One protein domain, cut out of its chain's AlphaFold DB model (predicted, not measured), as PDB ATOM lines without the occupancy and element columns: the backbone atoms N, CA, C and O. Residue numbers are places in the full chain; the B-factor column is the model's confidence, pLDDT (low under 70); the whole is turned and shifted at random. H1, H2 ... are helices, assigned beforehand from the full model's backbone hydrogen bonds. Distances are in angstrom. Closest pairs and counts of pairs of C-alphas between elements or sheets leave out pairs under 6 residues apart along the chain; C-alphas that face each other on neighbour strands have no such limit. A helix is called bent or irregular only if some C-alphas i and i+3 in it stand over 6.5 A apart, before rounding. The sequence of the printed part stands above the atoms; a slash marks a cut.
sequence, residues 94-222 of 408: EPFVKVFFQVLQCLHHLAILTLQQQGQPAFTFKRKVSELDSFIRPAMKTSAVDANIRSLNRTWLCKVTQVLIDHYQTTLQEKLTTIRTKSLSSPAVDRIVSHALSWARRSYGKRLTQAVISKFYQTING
ATOM      1  N   GLU A  94      -0.795 -20.412 132.390       80.12
ATOM      2  CA  GLU A  94      -1.594 -20.840 131.232       80.12
ATOM      3  C   GLU A  94      -2.635 -19.793 130.767       80.12
ATOM      4  O   GLU A  94      -2.715 -19.524 129.560       80.12
ATOM      5  N   PRO A  95      -3.391 -19.122 131.664       85.31
ATOM      6  CA  PRO A  95      -4.318 -18.066 131.259       85.31
ATOM      7  C   PRO A  95      -3.609 -16.887 130.579       85.31
ATOM      8  O   PRO A  95      -4.152 -16.294 129.645       85.31
ATOM      9  N   PHE A  96      -2.380 -16.572 130.993       88.69
ATOM     10  CA  PHE A  96      -1.593 -15.480 130.423       88.69
ATOM     11  C   PHE A  96      -1.038 -15.837 129.048       88.69
ATOM     12  O   PHE A  96      -1.080 -14.999 128.150       88.69
ATOM     13  N   VAL A  97      -0.628 -17.091 128.830       92.50
ATOM     14  CA  VAL A  97      -0.243 -17.582 127.493       92.50
ATOM     15  C   VAL A  97      -1.357 -17.317 126.485       92.50
ATOM     16  O   VAL A  97      -1.095 -16.847 125.377       92.50
ATOM     17  N   LYS A  98      -2.615 -17.533 126.885       93.62
ATOM     18  CA  LYS A  98      -3.775 -17.249 126.036       93.62
ATOM     19  C   LYS A  98      -3.927 -15.757 125.730       93.62
ATOM     20  O   LYS A  98      -4.184 -15.413 124.579       93.62
ATOM     21  N   VAL A  99      -3.755 -14.875 126.716       94.81
ATOM     22  CA  VAL A  99      -3.856 -13.416 126.513       94.81
ATOM     23  C   VAL A  99      -2.733 -12.903 125.603       94.81
ATOM     24  O   VAL A  99      -3.002 -12.174 124.651       94.81
ATOM     25  N   PHE A 100      -1.489 -13.336 125.818       96.12
ATOM     26  CA  PHE A 100      -0.352 -12.979 124.960       96.12
ATOM     27  C   PHE A 100      -0.521 -13.522 123.536       96.12
ATOM     28  O   PHE A 100      -0.227 -12.830 122.560       96.12
ATOM     29  N   PHE A 101      -1.054 -14.738 123.397       96.56
ATOM     30  CA  PHE A 101      -1.410 -15.278 122.093       96.56
ATOM     31  C   PHE A 101      -2.473 -14.411 121.407       96.56
ATOM     32  O   PHE A 101      -2.291 -14.063 120.247       96.56
ATOM     33  N   GLN A 102      -3.526 -13.984 122.110       96.69
ATOM     34  CA  GLN A 102      -4.561 -13.093 121.561       96.69
ATOM     35  C   GLN A 102      -4.000 -11.747 121.076       96.69
ATOM     36  O   GLN A 102      -4.432 -11.256 120.032       96.69
ATOM     37  N   VAL A 103      -3.004 -11.181 121.765       97.62
ATOM     38  CA  VAL A 103      -2.267  -9.995 121.287       97.62
ATOM     39  C   VAL A 103      -1.582 -10.289 119.946       97.62
ATOM     40  O   VAL A 103      -1.746  -9.522 118.995       97.62
ATOM     41  N   LEU A 104      -0.878 -11.423 119.824       97.38
ATOM     42  CA  LEU A 104      -0.296 -11.870 118.549       97.38
ATOM     43  C   LEU A 104      -1.359 -12.048 117.457       97.38
ATOM     44  O   LEU A 104      -1.108 -11.671 116.313       97.38
ATOM     45  N   GLN A 105      -2.542 -12.582 117.789       97.00
ATOM     46  CA  GLN A 105      -3.639 -12.720 116.824       97.00
ATOM     47  C   GLN A 105      -4.082 -11.351 116.297       97.00
ATOM     48  O   GLN A 105      -4.177 -11.170 115.084       97.00
ATOM     49  N   CYS A 106      -4.304 -10.380 117.189       98.12
ATOM     50  CA  CYS A 106      -4.712  -9.030 116.801       98.12
ATOM     51  C   CYS A 106      -3.662  -8.384 115.891       98.12
ATOM     52  O   CYS A 106      -3.997  -7.893 114.818       98.12
ATOM     53  N   LEU A 107      -2.379  -8.453 116.260       97.94
ATOM     54  CA  LEU A 107      -1.288  -7.904 115.449       97.94
ATOM     55  C   LEU A 107      -1.160  -8.592 114.083       97.94
ATOM     56  O   LEU A 107      -0.928  -7.918 113.078       97.94
ATOM     57  N   HIS A 108      -1.340  -9.914 114.026       96.94
ATOM     58  CA  HIS A 108      -1.339 -10.666 112.772       96.94
ATOM     59  C   HIS A 108      -2.488 -10.239 111.851       96.94
ATOM     60  O   HIS A 108      -2.268  -9.982 110.667       96.94
ATOM     61  N   HIS A 109      -3.707 -10.130 112.386       96.06
ATOM     62  CA  HIS A 109      -4.868  -9.705 111.609       96.06
ATOM     63  C   HIS A 109      -4.766  -8.245 111.169       96.06
ATOM     64  O   HIS A 109      -5.048  -7.956 110.010       96.06
ATOM     65  N   LEU A 110      -4.287  -7.350 112.036       97.25
ATOM     66  CA  LEU A 110      -4.032  -5.956 111.680       97.25
ATOM     67  C   LEU A 110      -3.030  -5.843 110.531       97.25
ATOM     68  O   LEU A 110      -3.300  -5.124 109.583       97.25
ATOM     69  N   ALA A 111      -1.929  -6.603 110.550       95.56
ATOM     70  CA  ALA A 111      -0.961  -6.586 109.450       95.56
ATOM     71  C   ALA A 111      -1.592  -6.977 108.099       95.56
ATOM     72  O   ALA A 111      -1.293  -6.363 107.077       95.56
ATOM     73  N   ILE A 112      -2.495  -7.964 108.089       93.50
ATOM     74  CA  ILE A 112      -3.229  -8.366 106.879       93.50
ATOM     75  C   ILE A 112      -4.214  -7.271 106.448       93.50
ATOM     76  O   ILE A 112      -4.306  -6.950 105.266       93.50
ATOM     77  N   LEU A 113      -4.956  -6.699 107.397       95.69
ATOM     78  CA  LEU A 113      -5.982  -5.699 107.111       95.69
ATOM     79  C   LEU A 113      -5.391  -4.356 106.673       95.69
ATOM     80  O   LEU A 113      -5.980  -3.694 105.826       95.69
ATOM     81  N   THR A 114      -4.207  -3.981 107.162       91.94
ATOM     82  CA  THR A 114      -3.476  -2.805 106.674       91.94
ATOM     83  C   THR A 114      -3.104  -2.963 105.199       91.94
ATOM     84  O   THR A 114      -3.322  -2.041 104.420       91.94
ATOM     85  N   LEU A 115      -2.628  -4.143 104.778       91.31
ATOM     86  CA  LEU A 115      -2.384  -4.416 103.354       91.31
ATOM     87  C   LEU A 115      -3.687  -4.364 102.542       91.31
ATOM     88  O   LEU A 115      -3.718  -3.812 101.444       91.31
ATOM     89  N   GLN A 116      -4.782  -4.885 103.101       93.12
ATOM     90  CA  GLN A 116      -6.100  -4.816 102.471       93.12
ATOM     91  C   GLN A 116      -6.579  -3.376 102.269       93.12
ATOM     92  O   GLN A 116      -7.065  -3.051 101.188       93.12
ATOM     93  N   GLN A 117      -6.389  -2.515 103.268       90.44
ATOM     94  CA  GLN A 117      -6.707  -1.089 103.195       90.44
ATOM     95  C   GLN A 117      -5.842  -0.352 102.158       90.44
ATOM     96  O   GLN A 117      -6.332   0.549 101.489       90.44
ATOM     97  N   GLN A 118      -4.591  -0.781 101.953       89.75
ATOM     98  CA  GLN A 118      -3.673  -0.261 100.926       89.75
ATOM     99  C   GLN A 118      -3.980  -0.764  99.501       89.75
ATOM    100  O   GLN A 118      -3.162  -0.626  98.594       89.75
ATOM    101  N   GLY A 119      -5.141  -1.386  99.280       88.31
ATOM    102  CA  GLY A 119      -5.533  -1.881  97.961       88.31
ATOM    103  C   GLY A 119      -4.983  -3.267  97.622       88.31
ATOM    104  O   GLY A 119      -5.100  -3.709  96.479       88.31
ATOM    105  N   GLN A 120      -4.465  -4.012  98.606       91.12
ATOM    106  CA  GLN A 120      -4.087  -5.421  98.455       91.12
ATOM    107  C   GLN A 120      -4.959  -6.343  99.318       91.12
ATOM    108  O   GLN A 120      -4.482  -6.904 100.308       91.12
ATOM    109  N   PRO A 121      -6.247  -6.550  98.968       90.69
ATOM    110  CA  PRO A 121      -7.126  -7.401  99.758       90.69
ATOM    111  C   PRO A 121      -6.645  -8.845  99.801       90.69
ATOM    112  O   PRO A 121      -6.087  -9.369  98.829       90.69
ATOM    113  N   ALA A 122      -6.934  -9.517 100.913       89.56
ATOM    114  CA  ALA A 122      -6.711 -10.949 101.018       89.56
ATOM    115  C   ALA A 122      -7.505 -11.697  99.935       89.56
ATOM    116  O   ALA A 122      -8.595 -11.279  99.536       89.56
ATOM    117  N   PHE A 123      -6.979 -12.837  99.484       88.31
ATOM    118  CA  PHE A 123      -7.567 -13.618  98.393       88.31
ATOM    119  C   PHE A 123      -9.054 -13.935  98.617       88.31
ATOM    120  O   PHE A 123      -9.862 -13.788  97.706       88.31
ATOM    121  N   THR A 124      -9.439 -14.296  99.842       89.19
ATOM    122  CA  THR A 124     -10.840 -14.588 100.182       89.19
ATOM    123  C   THR A 124     -11.754 -13.374 100.011       89.19
ATOM    124  O   THR A 124     -12.878 -13.526  99.547       89.19
ATOM    125  N   PHE A 125     -11.274 -12.171 100.341       93.50
ATOM    126  CA  PHE A 125     -12.017 -10.934 100.107       93.50
ATOM    127  C   PHE A 125     -12.074 -10.593  98.620       93.50
ATOM    128  O   PHE A 125     -13.147 -10.248  98.136       93.50
ATOM    129  N   LYS A 126     -10.972 -10.767  97.873       93.44
ATOM    130  CA  LYS A 126     -10.974 -10.615  96.405       93.44
ATOM    131  C   LYS A 126     -12.023 -11.526  95.766       93.44
ATOM    132  O   LYS A 126     -12.885 -11.034  95.046       93.44
ATOM    133  N   ARG A 127     -12.008 -12.819  96.111       95.25
ATOM    134  CA  ARG A 127     -12.986 -13.810  95.643       95.25
ATOM    135  C   ARG A 127     -14.412 -13.401  96.000       95.25
ATOM    136  O   ARG A 127     -15.280 -13.469  95.140       95.25
ATOM    137  N   LYS A 128     -14.651 -12.948  97.236       95.31
ATOM    138  CA  LYS A 128     -15.998 -12.557  97.665       95.31
ATOM    139  C   LYS A 128     -16.512 -11.325  96.929       95.31
ATOM    140  O   LYS A 128     -17.675 -11.294  96.555       95.31
ATOM    141  N   VAL A 129     -15.658 -10.336  96.678       95.06
ATOM    142  CA  VAL A 129     -16.056  -9.175  95.875       95.06
ATOM    143  C   VAL A 129     -16.330  -9.578  94.426       95.06
ATOM    144  O   VAL A 129     -17.334  -9.149  93.879       95.06
ATOM    145  N   SER A 130     -15.516 -10.453  93.827       94.25
ATOM    146  CA  SER A 130     -15.801 -10.995  92.489       94.25
ATOM    147  C   SER A 130     -17.122 -11.769  92.434       94.25
ATOM    148  O   SER A 130     -17.858 -11.657  91.459       94.25
ATOM    149  N   GLU A 131     -17.449 -12.522  93.486       95.31
ATOM    150  CA  GLU A 131     -18.738 -13.205  93.619       95.31
ATOM    151  C   GLU A 131     -19.891 -12.189  93.651       95.31
ATOM    152  O   GLU A 131     -20.824 -12.319  92.863       95.31
ATOM    153  N   LEU A 132     -19.790 -11.132  94.469       94.44
ATOM    154  CA  LEU A 132     -20.783 -10.050  94.528       94.44
ATOM    155  C   LEU A 132     -20.930  -9.314  93.188       94.44
ATOM    156  O   LEU A 132     -22.050  -9.041  92.760       94.44
ATOM    157  N   ASP A 133     -19.811  -9.041  92.511       93.12
ATOM    158  CA  ASP A 133     -19.784  -8.420  91.182       93.12
ATOM    159  C   ASP A 133     -20.500  -9.305  90.142       93.12
ATOM    160  O   ASP A 133     -21.119  -8.795  89.211       93.12
ATOM    161  N   SER A 134     -20.439 -10.631  90.297       91.31
ATOM    162  CA  SER A 134     -21.072 -11.592  89.382       91.31
ATOM    163  C   SER A 134     -22.535 -11.906  89.708       91.31
ATOM    164  O   SER A 134     -23.278 -12.302  88.806       91.31
ATOM    165  N   PHE A 135     -22.924 -11.744  90.977       93.50
ATOM    166  CA  PHE A 135     -24.225 -12.124  91.521       93.50
ATOM    167  C   PHE A 135     -25.332 -11.152  91.104       93.50
ATOM    168  O   PHE A 135     -26.420 -11.576  90.721       93.50
ATOM    169  N   ILE A 136     -25.053  -9.845  91.135       86.31
ATOM    170  CA  ILE A 136     -26.027  -8.820  90.748       86.31
ATOM    171  C   ILE A 136     -25.930  -8.597  89.237       86.31
ATOM    172  O   ILE A 136     -24.994  -7.969  88.745       86.31
ATOM    173  N   ARG A 137     -26.920  -9.101  88.494       86.88
ATOM    174  CA  ARG A 137     -27.002  -8.981  87.029       86.88
ATOM    175  C   ARG A 137     -28.295  -8.281  86.611       86.88
ATOM    176  O   ARG A 137     -29.298  -8.951  86.381       86.88
ATOM    177  N   PRO A 138     -28.293  -6.941  86.521       89.31
ATOM    178  CA  PRO A 138     -29.444  -6.200  86.025       89.31
ATOM    179  C   PRO A 138     -29.757  -6.580  84.574       89.31
ATOM    180  O   PRO A 138     -28.842  -6.759  83.765       89.31
ATOM    181  N   ALA A 139     -31.044  -6.649  84.235       88.44
ATOM    182  CA  ALA A 139     -31.475  -6.691  82.841       88.44
ATOM    183  C   ALA A 139     -31.073  -5.385  82.133       88.44
ATOM    184  O   ALA A 139     -31.067  -4.325  82.758       88.44
ATOM    185  N   MET A 140     -30.733  -5.456  80.839       87.94
ATOM    186  CA  MET A 140     -30.301  -4.293  80.041       87.94
ATOM    187  C   MET A 140     -29.175  -3.490  80.713       87.94
ATOM    188  O   MET A 140     -29.237  -2.271  80.873       87.94
ATOM    189  N   LYS A 141     -28.136  -4.206  81.145       88.12
ATOM    190  CA  LYS A 141     -26.983  -3.656  81.857       88.12
ATOM    191  C   LYS A 141     -26.325  -2.510  81.079       88.12
ATOM    192  O   LYS A 141     -25.745  -2.726  80.019       88.12
ATOM    193  N   THR A 142     -26.334  -1.312  81.660       93.94
ATOM    194  CA  THR A 142     -25.534  -0.175  81.180       93.94
ATOM    195  C   THR A 142     -24.180  -0.130  81.889       93.94
ATOM    196  O   THR A 142     -24.032  -0.617  83.015       93.94
ATOM    197  N   SER A 143     -23.179   0.483  81.251       93.31
ATOM    198  CA  SER A 143     -21.846   0.676  81.841       93.31
ATOM    199  C   SER A 143     -21.891   1.489  83.141       93.31
ATOM    200  O   SER A 143     -21.161   1.179  84.082       93.31
ATOM    201  N   ALA A 144     -22.786   2.478  83.229       94.44
ATOM    202  CA  ALA A 144     -22.983   3.301  84.421       94.44
ATOM    203  C   ALA A 144     -23.521   2.485  85.610       94.44
ATOM    204  O   ALA A 144     -22.967   2.546  86.708       94.44
ATOM    205  N   VAL A 145     -24.562   1.671  85.395       93.56
ATOM    206  CA  VAL A 145     -25.131   0.818  86.453       93.56
ATOM    207  C   VAL A 145     -24.111  -0.225  86.918       93.56
ATOM    208  O   VAL A 145     -23.963  -0.461  88.114       93.56
ATOM    209  N   ASP A 146     -23.354  -0.804  85.989       92.19
ATOM    210  CA  ASP A 146     -22.283  -1.755  86.289       92.19
ATOM    211  C   ASP A 146     -21.152  -1.147  87.132       92.19
ATOM    212  O   ASP A 146     -20.696  -1.745  88.109       92.19
ATOM    213  N   ALA A 147     -20.712   0.065  86.781       94.06
ATOM    214  CA  ALA A 147     -19.719   0.803  87.551       94.06
ATOM    215  C   ALA A 147     -20.224   1.111  88.969       94.06
ATOM    216  O   ALA A 147     -19.481   0.918  89.934       94.06
ATOM    217  N   ASN A 148     -21.495   1.499  89.107       95.38
ATOM    218  CA  ASN A 148     -22.114   1.763  90.404       95.38
ATOM    219  C   ASN A 148     -22.198   0.499  91.272       95.38
ATOM    220  O   ASN A 148     -21.813   0.544  92.437       95.38
ATOM    221  N   ILE A 149     -22.618  -0.644  90.717       94.31
ATOM    222  CA  ILE A 149     -22.664  -1.922  91.451       94.31
ATOM    223  C   ILE A 149     -21.268  -2.329  91.925       94.31
ATOM    224  O   ILE A 149     -21.081  -2.647  93.101       94.31
ATOM    225  N   ARG A 150     -20.260  -2.258  91.046       94.62
ATOM    226  CA  ARG A 150     -18.874  -2.525  91.449       94.62
ATOM    227  C   ARG A 150     -18.419  -1.569  92.546       94.62
ATOM    228  O   ARG A 150     -17.842  -2.019  93.531       94.62
ATOM    229  N   SER A 151     -18.700  -0.273  92.417       96.00
ATOM    230  CA  SER A 151     -18.362   0.737  93.429       96.00
ATOM    231  C   SER A 151     -18.993   0.423  94.793       96.00
ATOM    232  O   SER A 151     -18.314   0.475  95.824       96.00
ATOM    233  N   LEU A 152     -20.257  -0.014  94.813       96.62
ATOM    234  CA  LEU A 152     -20.939  -0.471  96.027       96.62
ATOM    235  C   LEU A 152     -20.237  -1.680  96.657       96.62
ATOM    236  O   LEU A 152     -19.961  -1.674  97.857       96.62
ATOM    237  N   ASN A 153     -19.869  -2.681  95.857       95.88
ATOM    238  CA  ASN A 153     -19.166  -3.868  96.346       95.88
ATOM    239  C   ASN A 153     -17.762  -3.535  96.883       95.88
ATOM    240  O   ASN A 153     -17.318  -4.109  97.883       95.88
ATOM    241  N   ARG A 154     -17.061  -2.568  96.274       94.81
ATOM    242  CA  ARG A 154     -15.787  -2.051  96.809       94.81
ATOM    243  C   ARG A 154     -15.996  -1.265  98.102       94.81
ATOM    244  O   ARG A 154     -15.242  -1.464  99.050       94.81
ATOM    245  N   THR A 155     -17.051  -0.462  98.187       96.00
ATOM    246  CA  THR A 155     -17.425   0.256  99.414       96.00
ATOM    247  C   THR A 155     -17.717  -0.712 100.558       96.00
ATOM    248  O   THR A 155     -17.238  -0.507 101.674       96.00
ATOM    249  N   TRP A 156     -18.445  -1.800 100.290       96.00
ATOM    250  CA  TRP A 156     -18.673  -2.876 101.256       96.00
ATOM    251  C   TRP A 156     -17.353  -3.456 101.777       96.00
ATOM    252  O   TRP A 156     -17.157  -3.530 102.991       96.00
ATOM    253  N   LEU A 157     -16.417  -3.793 100.881       95.56
ATOM    254  CA  LEU A 157     -15.095  -4.296 101.263       95.56
ATOM    255  C   LEU A 157     -14.357  -3.303 102.171       95.56
ATOM    256  O   LEU A 157     -13.832  -3.704 103.213       95.56
ATOM    257  N   CYS A 158     -14.322  -2.022 101.798       94.50
ATOM    258  CA  CYS A 158     -13.662  -0.979 102.583       94.50
ATOM    259  C   CYS A 158     -14.280  -0.857 103.981       94.50
ATOM    260  O   CYS A 158     -13.554  -0.890 104.973       94.50
ATOM    261  N   LYS A 159     -15.614  -0.809 104.077       96.38
ATOM    262  CA  LYS A 159     -16.326  -0.703 105.360       96.38
ATOM    263  C   LYS A 159     -16.085  -1.915 106.259       96.38
ATOM    264  O   LYS A 159     -15.767  -1.742 107.430       96.38
ATOM    265  N   VAL A 160     -16.168  -3.134 105.723       97.06
ATOM    266  CA  VAL A 160     -15.878  -4.355 106.498       97.06
ATOM    267  C   VAL A 160     -14.424  -4.371 106.972       97.06
ATOM    268  O   VAL A 160     -14.155  -4.734 108.114       97.06
ATOM    269  N   THR A 161     -13.484  -3.956 106.119       96.12
ATOM    270  CA  THR A 161     -12.065  -3.851 106.492       96.12
ATOM    271  C   THR A 161     -11.880  -2.897 107.665       96.12
ATOM    272  O   THR A 161     -11.207  -3.260 108.625       96.12
ATOM    273  N   GLN A 162     -12.516  -1.723 107.617       96.44
ATOM    274  CA  GLN A 162     -12.435  -0.728 108.683       96.44
ATOM    275  C   GLN A 162     -13.001  -1.263 110.002       96.44
ATOM    276  O   GLN A 162     -12.301  -1.248 111.006       96.44
ATOM    277  N   VAL A 163     -14.201  -1.855 109.981       97.94
ATOM    278  CA  VAL A 163     -14.821  -2.457 111.176       97.94
ATOM    279  C   VAL A 163     -13.909  -3.509 111.813       97.94
ATOM    280  O   VAL A 163     -13.791  -3.582 113.035       97.94
ATOM    281  N   LEU A 164     -13.239  -4.329 110.998       97.44
ATOM    282  CA  LEU A 164     -12.297  -5.323 111.507       97.44
ATOM    283  C   LEU A 164     -11.033  -4.677 112.085       97.44
ATOM    284  O   LEU A 164     -10.557  -5.136 113.122       97.44
ATOM    285  N   ILE A 165     -10.487  -3.637 111.447       97.06
ATOM    286  CA  ILE A 165      -9.345  -2.879 111.979       97.06
ATOM    287  C   ILE A 165      -9.699  -2.311 113.353       97.06
ATOM    288  O   ILE A 165      -8.973  -2.582 114.311       97.06
ATOM    289  N   ASP A 166     -10.833  -1.622 113.463       97.38
ATOM    290  CA  ASP A 166     -11.298  -1.006 114.707       97.38
ATOM    291  C   ASP A 166     -11.481  -2.069 115.800       97.38
ATOM    292  O   ASP A 166     -10.983  -1.926 116.917       97.38
ATOM    293  N   HIS A 167     -12.113  -3.202 115.464       97.75
ATOM    294  CA  HIS A 167     -12.279  -4.326 116.385       97.75
ATOM    295  C   HIS A 167     -10.940  -4.854 116.917       97.75
ATOM    296  O   HIS A 167     -10.780  -5.034 118.129       97.75
ATOM    297  N   TYR A 168      -9.969  -5.116 116.036       98.38
ATOM    298  CA  TYR A 168      -8.679  -5.661 116.458       98.38
ATOM    299  C   TYR A 168      -7.819  -4.631 117.191       98.38
ATOM    300  O   TYR A 168      -7.062  -5.025 118.073       98.38
ATOM    301  N   GLN A 169      -7.932  -3.338 116.880       97.69
ATOM    302  CA  GLN A 169      -7.271  -2.271 117.637       97.69
ATOM    303  C   GLN A 169      -7.832  -2.168 119.057       97.69
ATOM    304  O   GLN A 169      -7.056  -2.199 120.014       97.69
ATOM    305  N   THR A 170      -9.156  -2.124 119.207       97.69
ATOM    306  CA  THR A 170      -9.821  -2.083 120.518       97.69
ATOM    307  C   THR A 170      -9.483  -3.324 121.339       97.69
ATOM    308  O   THR A 170      -8.977  -3.215 122.456       97.69
ATOM    309  N   THR A 171      -9.630  -4.513 120.746       97.62
ATOM    310  CA  THR A 171      -9.304  -5.783 121.416       97.62
ATOM    311  C   THR A 171      -7.828  -5.841 121.815       97.62
ATOM    312  O   THR A 171      -7.498  -6.298 122.910       97.62
ATOM    313  N   LEU A 172      -6.918  -5.362 120.958       97.25
ATOM    314  CA  LEU A 172      -5.493  -5.285 121.274       97.25
ATOM    315  C   LEU A 172      -5.257  -4.434 122.525       97.25
ATOM    316  O   LEU A 172      -4.564  -4.890 123.432       97.25
ATOM    317  N   GLN A 173      -5.854  -3.241 122.606       96.56
ATOM    318  CA  GLN A 173      -5.695  -2.376 123.777       96.56
ATOM    319  C   GLN A 173      -6.259  -3.012 125.048       96.56
ATOM    320  O   GLN A 173      -5.575  -3.019 126.069       96.56
ATOM    321  N   GLU A 174      -7.437  -3.634 124.990       95.88
ATOM    322  CA  GLU A 174      -8.012  -4.360 126.131       95.88
ATOM    323  C   GLU A 174      -7.081  -5.467 126.652       95.88
ATOM    324  O   GLU A 174      -6.862  -5.603 127.863       95.88
ATOM    325  N   LYS A 175      -6.492  -6.266 125.748       95.56
ATOM    326  CA  LYS A 175      -5.555  -7.332 126.139       95.56
ATOM    327  C   LYS A 175      -4.248  -6.773 126.681       95.56
ATOM    328  O   LYS A 175      -3.741  -7.308 127.661       95.56
ATOM    329  N   LEU A 176      -3.730  -5.682 126.121       93.69
ATOM    330  CA  LEU A 176      -2.538  -5.024 126.659       93.69
ATOM    331  C   LEU A 176      -2.789  -4.444 128.050       93.69
ATOM    332  O   LEU A 176      -1.953  -4.620 128.929       93.69
ATOM    333  N   THR A 177      -3.946  -3.831 128.294       92.00
ATOM    334  CA  THR A 177      -4.348  -3.390 129.639       92.00
ATOM    335  C   THR A 177      -4.449  -4.573 130.601       92.00
ATOM    336  O   THR A 177      -3.955  -4.500 131.725       92.00
ATOM    337  N   THR A 178      -4.991  -5.710 130.151       90.94
ATOM    338  CA  THR A 178      -5.024  -6.950 130.949       90.94
ATOM    339  C   THR A 178      -3.617  -7.434 131.312       90.94
ATOM    340  O   THR A 178      -3.399  -7.878 132.432       90.94
ATOM    341  N   ILE A 179      -2.649  -7.341 130.395       90.50
ATOM    342  CA  ILE A 179      -1.253  -7.713 130.667       90.50
ATOM    343  C   ILE A 179      -0.609  -6.715 131.637       90.50
ATOM    344  O   ILE A 179      -0.005  -7.133 132.614       90.50
ATOM    345  N   ARG A 180      -0.769  -5.406 131.408       88.75
ATOM    346  CA  ARG A 180      -0.141  -4.339 132.214       88.75
ATOM    347  C   ARG A 180      -0.654  -4.279 133.651       88.75
ATOM    348  O   ARG A 180       0.110  -3.991 134.561       88.75
ATOM    349  N   THR A 181      -1.941  -4.552 133.861       87.81
ATOM    350  CA  THR A 181      -2.550  -4.597 135.207       87.81
ATOM    351  C   THR A 181      -2.091  -5.801 136.025       87.81
ATOM    352  O   THR A 181      -2.347  -5.876 137.224       87.81
ATOM    353  N   LYS A 182      -1.418  -6.763 135.392       82.81
ATOM    354  CA  LYS A 182      -0.900  -7.957 136.043       82.81
ATOM    355  C   LYS A 182       0.592  -7.746 136.254       82.81
ATOM    356  O   LYS A 182       1.356  -7.656 135.300       82.81
ATOM    357  N   SER A 183       1.005  -7.662 137.513       75.81
ATOM    358  CA  SER A 183       2.407  -7.496 137.912       75.81
ATOM    359  C   SER A 183       3.201  -8.788 137.683       75.81
ATOM    360  O   SER A 183       3.580  -9.480 138.624       75.81
ATOM    361  N   LEU A 184       3.407  -9.153 136.416       84.56
ATOM    362  CA  LEU A 184       4.210 -10.304 136.019       84.56
ATOM    363  C   LEU A 184       5.699  -9.968 136.147       84.56
ATOM    364  O   LEU A 184       6.145  -8.898 135.735       84.56
ATOM    365  N   SER A 185       6.482 -10.900 136.688       86.00
ATOM    366  CA  SER A 185       7.938 -10.763 136.715       86.00
ATOM    367  C   SER A 185       8.524 -10.937 135.311       86.00
ATOM    368  O   SER A 185       7.997 -11.705 134.502       86.00
ATOM    369  N   SER A 186       9.643 -10.264 135.023       86.00
ATOM    370  CA  SER A 186      10.324 -10.359 133.719       86.00
ATOM    371  C   SER A 186      10.596 -11.817 133.278       86.00
ATOM    372  O   SER A 186      10.188 -12.188 132.175       86.00
ATOM    373  N   PRO A 187      11.103 -12.723 134.148       88.56
ATOM    374  CA  PRO A 187      11.292 -14.129 133.772       88.56
ATOM    375  C   PRO A 187       9.991 -14.880 133.451       88.56
ATOM    376  O   PRO A 187      10.003 -15.819 132.657       88.56
ATOM    377  N   ALA A 188       8.867 -14.510 134.079       88.06
ATOM    378  CA  ALA A 188       7.565 -15.098 133.767       88.06
ATOM    379  C   ALA A 188       7.058 -14.617 132.401       88.06
ATOM    380  O   ALA A 188       6.567 -15.423 131.610       88.06
ATOM    381  N   VAL A 189       7.240 -13.329 132.086       90.44
ATOM    382  CA  VAL A 189       6.903 -12.765 130.770       90.44
ATOM    383  C   VAL A 189       7.652 -13.499 129.658       90.44
ATOM    384  O   VAL A 189       7.017 -13.918 128.692       90.44
ATOM    385  N   ASP A 190       8.952 -13.753 129.812       90.62
ATOM    386  CA  ASP A 190       9.751 -14.463 128.803       90.62
ATOM    387  C   ASP A 190       9.249 -15.893 128.534       90.62
ATOM    388  O   ASP A 190       9.153 -16.327 127.374       90.62
ATOM    389  N   ARG A 191       8.868 -16.629 129.589       92.38
ATOM    390  CA  ARG A 191       8.271 -17.972 129.460       92.38
ATOM    391  C   ARG A 191       6.924 -17.922 128.745       92.38
ATOM    392  O   ARG A 191       6.700 -18.671 127.789       92.38
ATOM    393  N   ILE A 192       6.048 -17.010 129.165       93.81
ATOM    394  CA  ILE A 192       4.709 -16.828 128.596       93.81
ATOM    395  C   ILE A 192       4.799 -16.443 127.115       93.81
ATOM    396  O   ILE A 192       4.128 -17.048 126.274       93.81
ATOM    397  N   VAL A 193       5.667 -15.486 126.776       94.94
ATOM    398  CA  VAL A 193       5.947 -15.052 125.401       94.94
ATOM    399  C   VAL A 193       6.434 -16.221 124.552       94.94
ATOM    400  O   VAL A 193       5.928 -16.431 123.447       94.94
ATOM    401  N   SER A 194       7.365 -17.025 125.068       94.88
ATOM    402  CA  SER A 194       7.891 -18.195 124.358       94.88
ATOM    403  C   SER A 194       6.792 -19.214 124.036       94.88
ATOM    404  O   SER A 194       6.713 -19.719 122.909       94.88
ATOM    405  N   HIS A 195       5.892 -19.481 124.987       94.69
ATOM    406  CA  HIS A 195       4.744 -20.366 124.780       94.69
ATOM    407  C   HIS A 195       3.735 -19.790 123.777       94.69
ATOM    408  O   HIS A 195       3.332 -20.490 122.843       94.69
ATOM    409  N   ALA A 196       3.378 -18.511 123.910       95.94
ATOM    410  CA  ALA A 196       2.454 -17.834 123.004       95.94
ATOM    411  C   ALA A 196       2.989 -17.802 121.561       95.94
ATOM    412  O   ALA A 196       2.250 -18.076 120.612       95.94
ATOM    413  N   LEU A 197       4.290 -17.558 121.379       96.44
ATOM    414  CA  LEU A 197       4.943 -17.623 120.070       96.44
ATOM    415  C   LEU A 197       4.970 -19.043 119.504       96.44
ATOM    416  O   LEU A 197       4.796 -19.216 118.299       96.44
ATOM    417  N   SER A 198       5.154 -20.070 120.338       96.06
ATOM    418  CA  SER A 198       5.041 -21.468 119.901       96.06
ATOM    419  C   SER A 198       3.634 -21.775 119.376       96.06
ATOM    420  O   SER A 198       3.479 -22.355 118.298       96.06
ATOM    421  N   TRP A 199       2.596 -21.305 120.077       96.12
ATOM    422  CA  TRP A 199       1.204 -21.430 119.632       96.12
ATOM    423  C   TRP A 199       0.953 -20.678 118.322       96.12
ATOM    424  O   TRP A 199       0.343 -21.233 117.407       96.12
ATOM    425  N   ALA A 200       1.470 -19.455 118.187       95.75
ATOM    426  CA  ALA A 200       1.355 -18.661 116.966       95.75
ATOM    427  C   ALA A 200       2.073 -19.301 115.777       95.75
ATOM    428  O   ALA A 200       1.485 -19.413 114.703       95.75
ATOM    429  N   ARG A 201       3.294 -19.807 115.962       96.12
ATOM    430  CA  ARG A 201       4.026 -20.528 114.912       96.12
ATOM    431  C   ARG A 201       3.299 -21.800 114.485       96.12
ATOM    432  O   ARG A 201       3.225 -22.069 113.292       96.12
ATOM    433  N   ARG A 202       2.706 -22.548 115.421       95.31
ATOM    434  CA  ARG A 202       1.891 -23.731 115.093       95.31
ATOM    435  C   ARG A 202       0.605 -23.366 114.345       95.31
ATOM    436  O   ARG A 202       0.199 -24.101 113.457       95.31
ATOM    437  N   SER A 203      -0.021 -22.248 114.706       92.12
ATOM    438  CA  SER A 203      -1.315 -21.832 114.148       92.12
ATOM    439  C   SER A 203      -1.187 -21.181 112.770       92.12
ATOM    440  O   SER A 203      -1.994 -21.440 111.883       92.12
ATOM    441  N   TYR A 204      -0.181 -20.328 112.587       92.69
ATOM    442  CA  TYR A 204      -0.015 -19.506 111.387       92.69
ATOM    443  C   TYR A 204       1.107 -20.003 110.466       92.69
ATOM    444  O   TYR A 204       1.140 -19.649 109.286       92.69
ATOM    445  N   GLY A 205       2.029 -20.823 110.978       93.38
ATOM    446  CA  GLY A 205       3.153 -21.357 110.214       93.38
ATOM    447  C   GLY A 205       3.964 -20.249 109.542       93.38
ATOM    448  O   GLY A 205       4.301 -19.238 110.157       93.38
ATOM    449  N   LYS A 206       4.212 -20.419 108.240       90.88
ATOM    450  CA  LYS A 206       4.966 -19.469 107.403       90.88
ATOM    451  C   LYS A 206       4.293 -18.095 107.256       90.88
ATOM    452  O   LYS A 206       4.931 -17.158 106.794       90.88
ATOM    453  N   ARG A 207       3.014 -17.960 107.629       88.94
ATOM    454  CA  ARG A 207       2.257 -16.699 107.525       88.94
ATOM    455  C   ARG A 207       2.508 -15.753 108.695       88.94
ATOM    456  O   ARG A 207       2.141 -14.583 108.615       88.94
ATOM    457  N   LEU A 208       3.096 -16.245 109.784       95.31
ATOM    458  CA  LEU A 208       3.555 -15.384 110.863       95.31
ATOM    459  C   LEU A 208       4.862 -14.720 110.432       95.31
ATOM    460  O   LEU A 208       5.924 -15.336 110.471       95.31
ATOM    461  N   THR A 209       4.776 -13.469 109.990       94.56
ATOM    462  CA  THR A 209       5.942 -12.732 109.505       94.56
ATOM    463  C   THR A 209       6.805 -12.233 110.659       94.56
ATOM    464  O   THR A 209       6.314 -11.947 111.756       94.56
ATOM    465  N   GLN A 210       8.101 -12.055 110.390       94.25
ATOM    466  CA  GLN A 210       9.024 -11.491 111.374       94.25
ATOM    467  C   GLN A 210       8.609 -10.074 111.800       94.25
ATOM    468  O   GLN A 210       8.752  -9.728 112.965       94.25
ATOM    469  N   ALA A 211       8.011  -9.287 110.900       94.44
ATOM    470  CA  ALA A 211       7.490  -7.957 111.217       94.44
ATOM    471  C   ALA A 211       6.409  -7.987 112.315       94.44
ATOM    472  O   ALA A 211       6.432  -7.155 113.222       94.44
ATOM    473  N   VAL A 212       5.495  -8.967 112.280       96.94
ATOM    474  CA  VAL A 212       4.467  -9.142 113.324       96.94
ATOM    475  C   VAL A 212       5.108  -9.529 114.656       96.94
ATOM    476  O   VAL A 212       4.726  -8.993 115.692       96.94
ATOM    477  N   ILE A 213       6.106 -10.419 114.633       96.56
ATOM    478  CA  ILE A 213       6.835 -10.844 115.837       96.56
ATOM    479  C   ILE A 213       7.597  -9.662 116.453       96.56
ATOM    480  O   ILE A 213       7.498  -9.432 117.655       96.56
ATOM    481  N   SER A 214       8.308  -8.872 115.646       95.81
ATOM    482  CA  SER A 214       9.019  -7.682 116.121       95.81
ATOM    483  C   SER A 214       8.057  -6.657 116.725       95.81
ATOM    484  O   SER A 214       8.295  -6.167 117.827       95.81
ATOM    485  N   LYS A 215       6.928  -6.388 116.053       95.81
ATOM    486  CA  LYS A 215       5.891  -5.486 116.574       95.81
ATOM    487  C   LYS A 215       5.293  -6.003 117.881       95.81
ATOM    488  O   LYS A 215       5.020  -5.213 118.779       95.81
ATOM    489  N   PHE A 216       5.125  -7.316 118.020       96.81
ATOM    490  CA  PHE A 216       4.670  -7.928 119.264       96.81
ATOM    491  C   PHE A 216       5.626  -7.652 120.427       96.81
ATOM    492  O   PHE A 216       5.180  -7.124 121.441       96.81
ATOM    493  N   TYR A 217       6.928  -7.906 120.263       94.81
ATOM    494  CA  TYR A 217       7.917  -7.593 121.302       94.81
ATOM    495  C   TYR A 217       7.931  -6.104 121.669       94.81
ATOM    496  O   TYR A 217       7.921  -5.773 122.851       94.81
ATOM    497  N   GLN A 218       7.877  -5.207 120.679       93.50
ATOM    498  CA  GLN A 218       7.783  -3.759 120.919       93.50
ATOM    499  C   GLN A 218       6.532  -3.387 121.729       93.50
ATOM    500  O   GLN A 218       6.590  -2.551 122.628       93.50
ATOM    501  N   THR A 219       5.402  -4.027 121.425       93.00
ATOM    502  CA  THR A 219       4.118  -3.747 122.077       93.00
ATOM    503  C   THR A 219       4.091  -4.252 123.525       93.00
ATOM    504  O   THR A 219       3.540  -3.579 124.394       93.00
ATOM    505  N   ILE A 220       4.685  -5.421 123.790       90.62
ATOM    506  CA  ILE A 220       4.746  -6.032 125.128       90.62
ATOM    507  C   ILE A 220       5.752  -5.321 126.030       90.62
ATOM    508  O   ILE A 220       5.429  -5.026 127.177       90.62
ATOM    509  N   ASN A 221       6.943  -5.012 125.513       84.44
ATOM    510  CA  ASN A 221       8.009  -4.401 126.306       84.44
ATOM    511  C   ASN A 221       7.767  -2.913 126.584       84.44
ATOM    512  O   ASN A 221       8.510  -2.323 127.358       84.44
ATOM    513  N   GLY A 222       6.737  -2.323 125.965       71.50
ATOM    514  CA  GLY A 222       6.424  -0.908 126.069       71.50
ATOM    515  C   GLY A 222       7.557  -0.065 125.498       71.50
ATOM    516  O   GLY A 222       8.509   0.273 126.188       71.50
TER     517      GLY A 222
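Overview. This is residues 94 to 222 of the 408 residues of an uncharacterized protein of Lottia gigantea (UniProt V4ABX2). One very long helix, H3, runs most of the length of a rod; H1 and H2 pack along it one after the other, and H4 and H5 pack on H1 at steep angles. Residues 139 to 144 stick out at one end. The printed part has 129 residues with five named helices, H1 to H5 in chain order, and no named strand; the class is all helix. It is loose, with a radius of gyration of the C-alphas of 19.5 A, and spans 68 by 28 by 22 A.

Along the chain. Find C-alpha 143 at (-21.846, 0.676, 81.841); from there H3, residues 143 to 180, runs 55.1 A to C-alpha 180 at (-0.141, -4.339, 132.214). H1, residues 94 to 117, begins at C-alpha 94 at (-1.594, -20.840, 131.232) and is 34.7 A long. Look next for H2, residues 123 to 135, 18.1 A; H4, residues 186 to 207, 28.1 A; and H5, residues 210 to 221, 16.6 A. H4 is irregular, with C-alphas 203 and 206 at 9.5 A, and has a kink of 62 degrees near residue 201.

Arrangement. Start at H1, the hub. It touches H3 at a shallow tilt of 27 degrees, opposite ways; the closest C-alphas, of Cys 106 and Tyr 168, are 5.2 A apart. With residues 94 to 105 alone it touches residues 192 to 200 of H4, closest at the C-alphas of Phe 101 and Ala 196, 4.7 A, at a steep tilt of 46 degrees. With residues 103 to 111 alone it touches residues 212 to 216 of H5, closest at the C-alphas of His 108 and Val 212, 6.0 A, at a steep tilt of 51 degrees. H2 and H3 form a helical hairpin at a shallow tilt of 33 degrees, only just short of steep; their closest C-alphas, of Asp 133 and Arg 150, are 6.0 A apart. H2 is apart from H4 and H5. Every O i to N i+4 pair is within hydrogen-bond range in H1, H2, H3 and H5, and 16 of 18 in H4.

Size, cuts and confidence. Look at Met 140 and Ser 185 for the two C-alphas farthest apart, 68.7 A. The printed part has no cut, and no link is long. The mean pLDDT of the printed part is 93.1, and no printed residue is under 70.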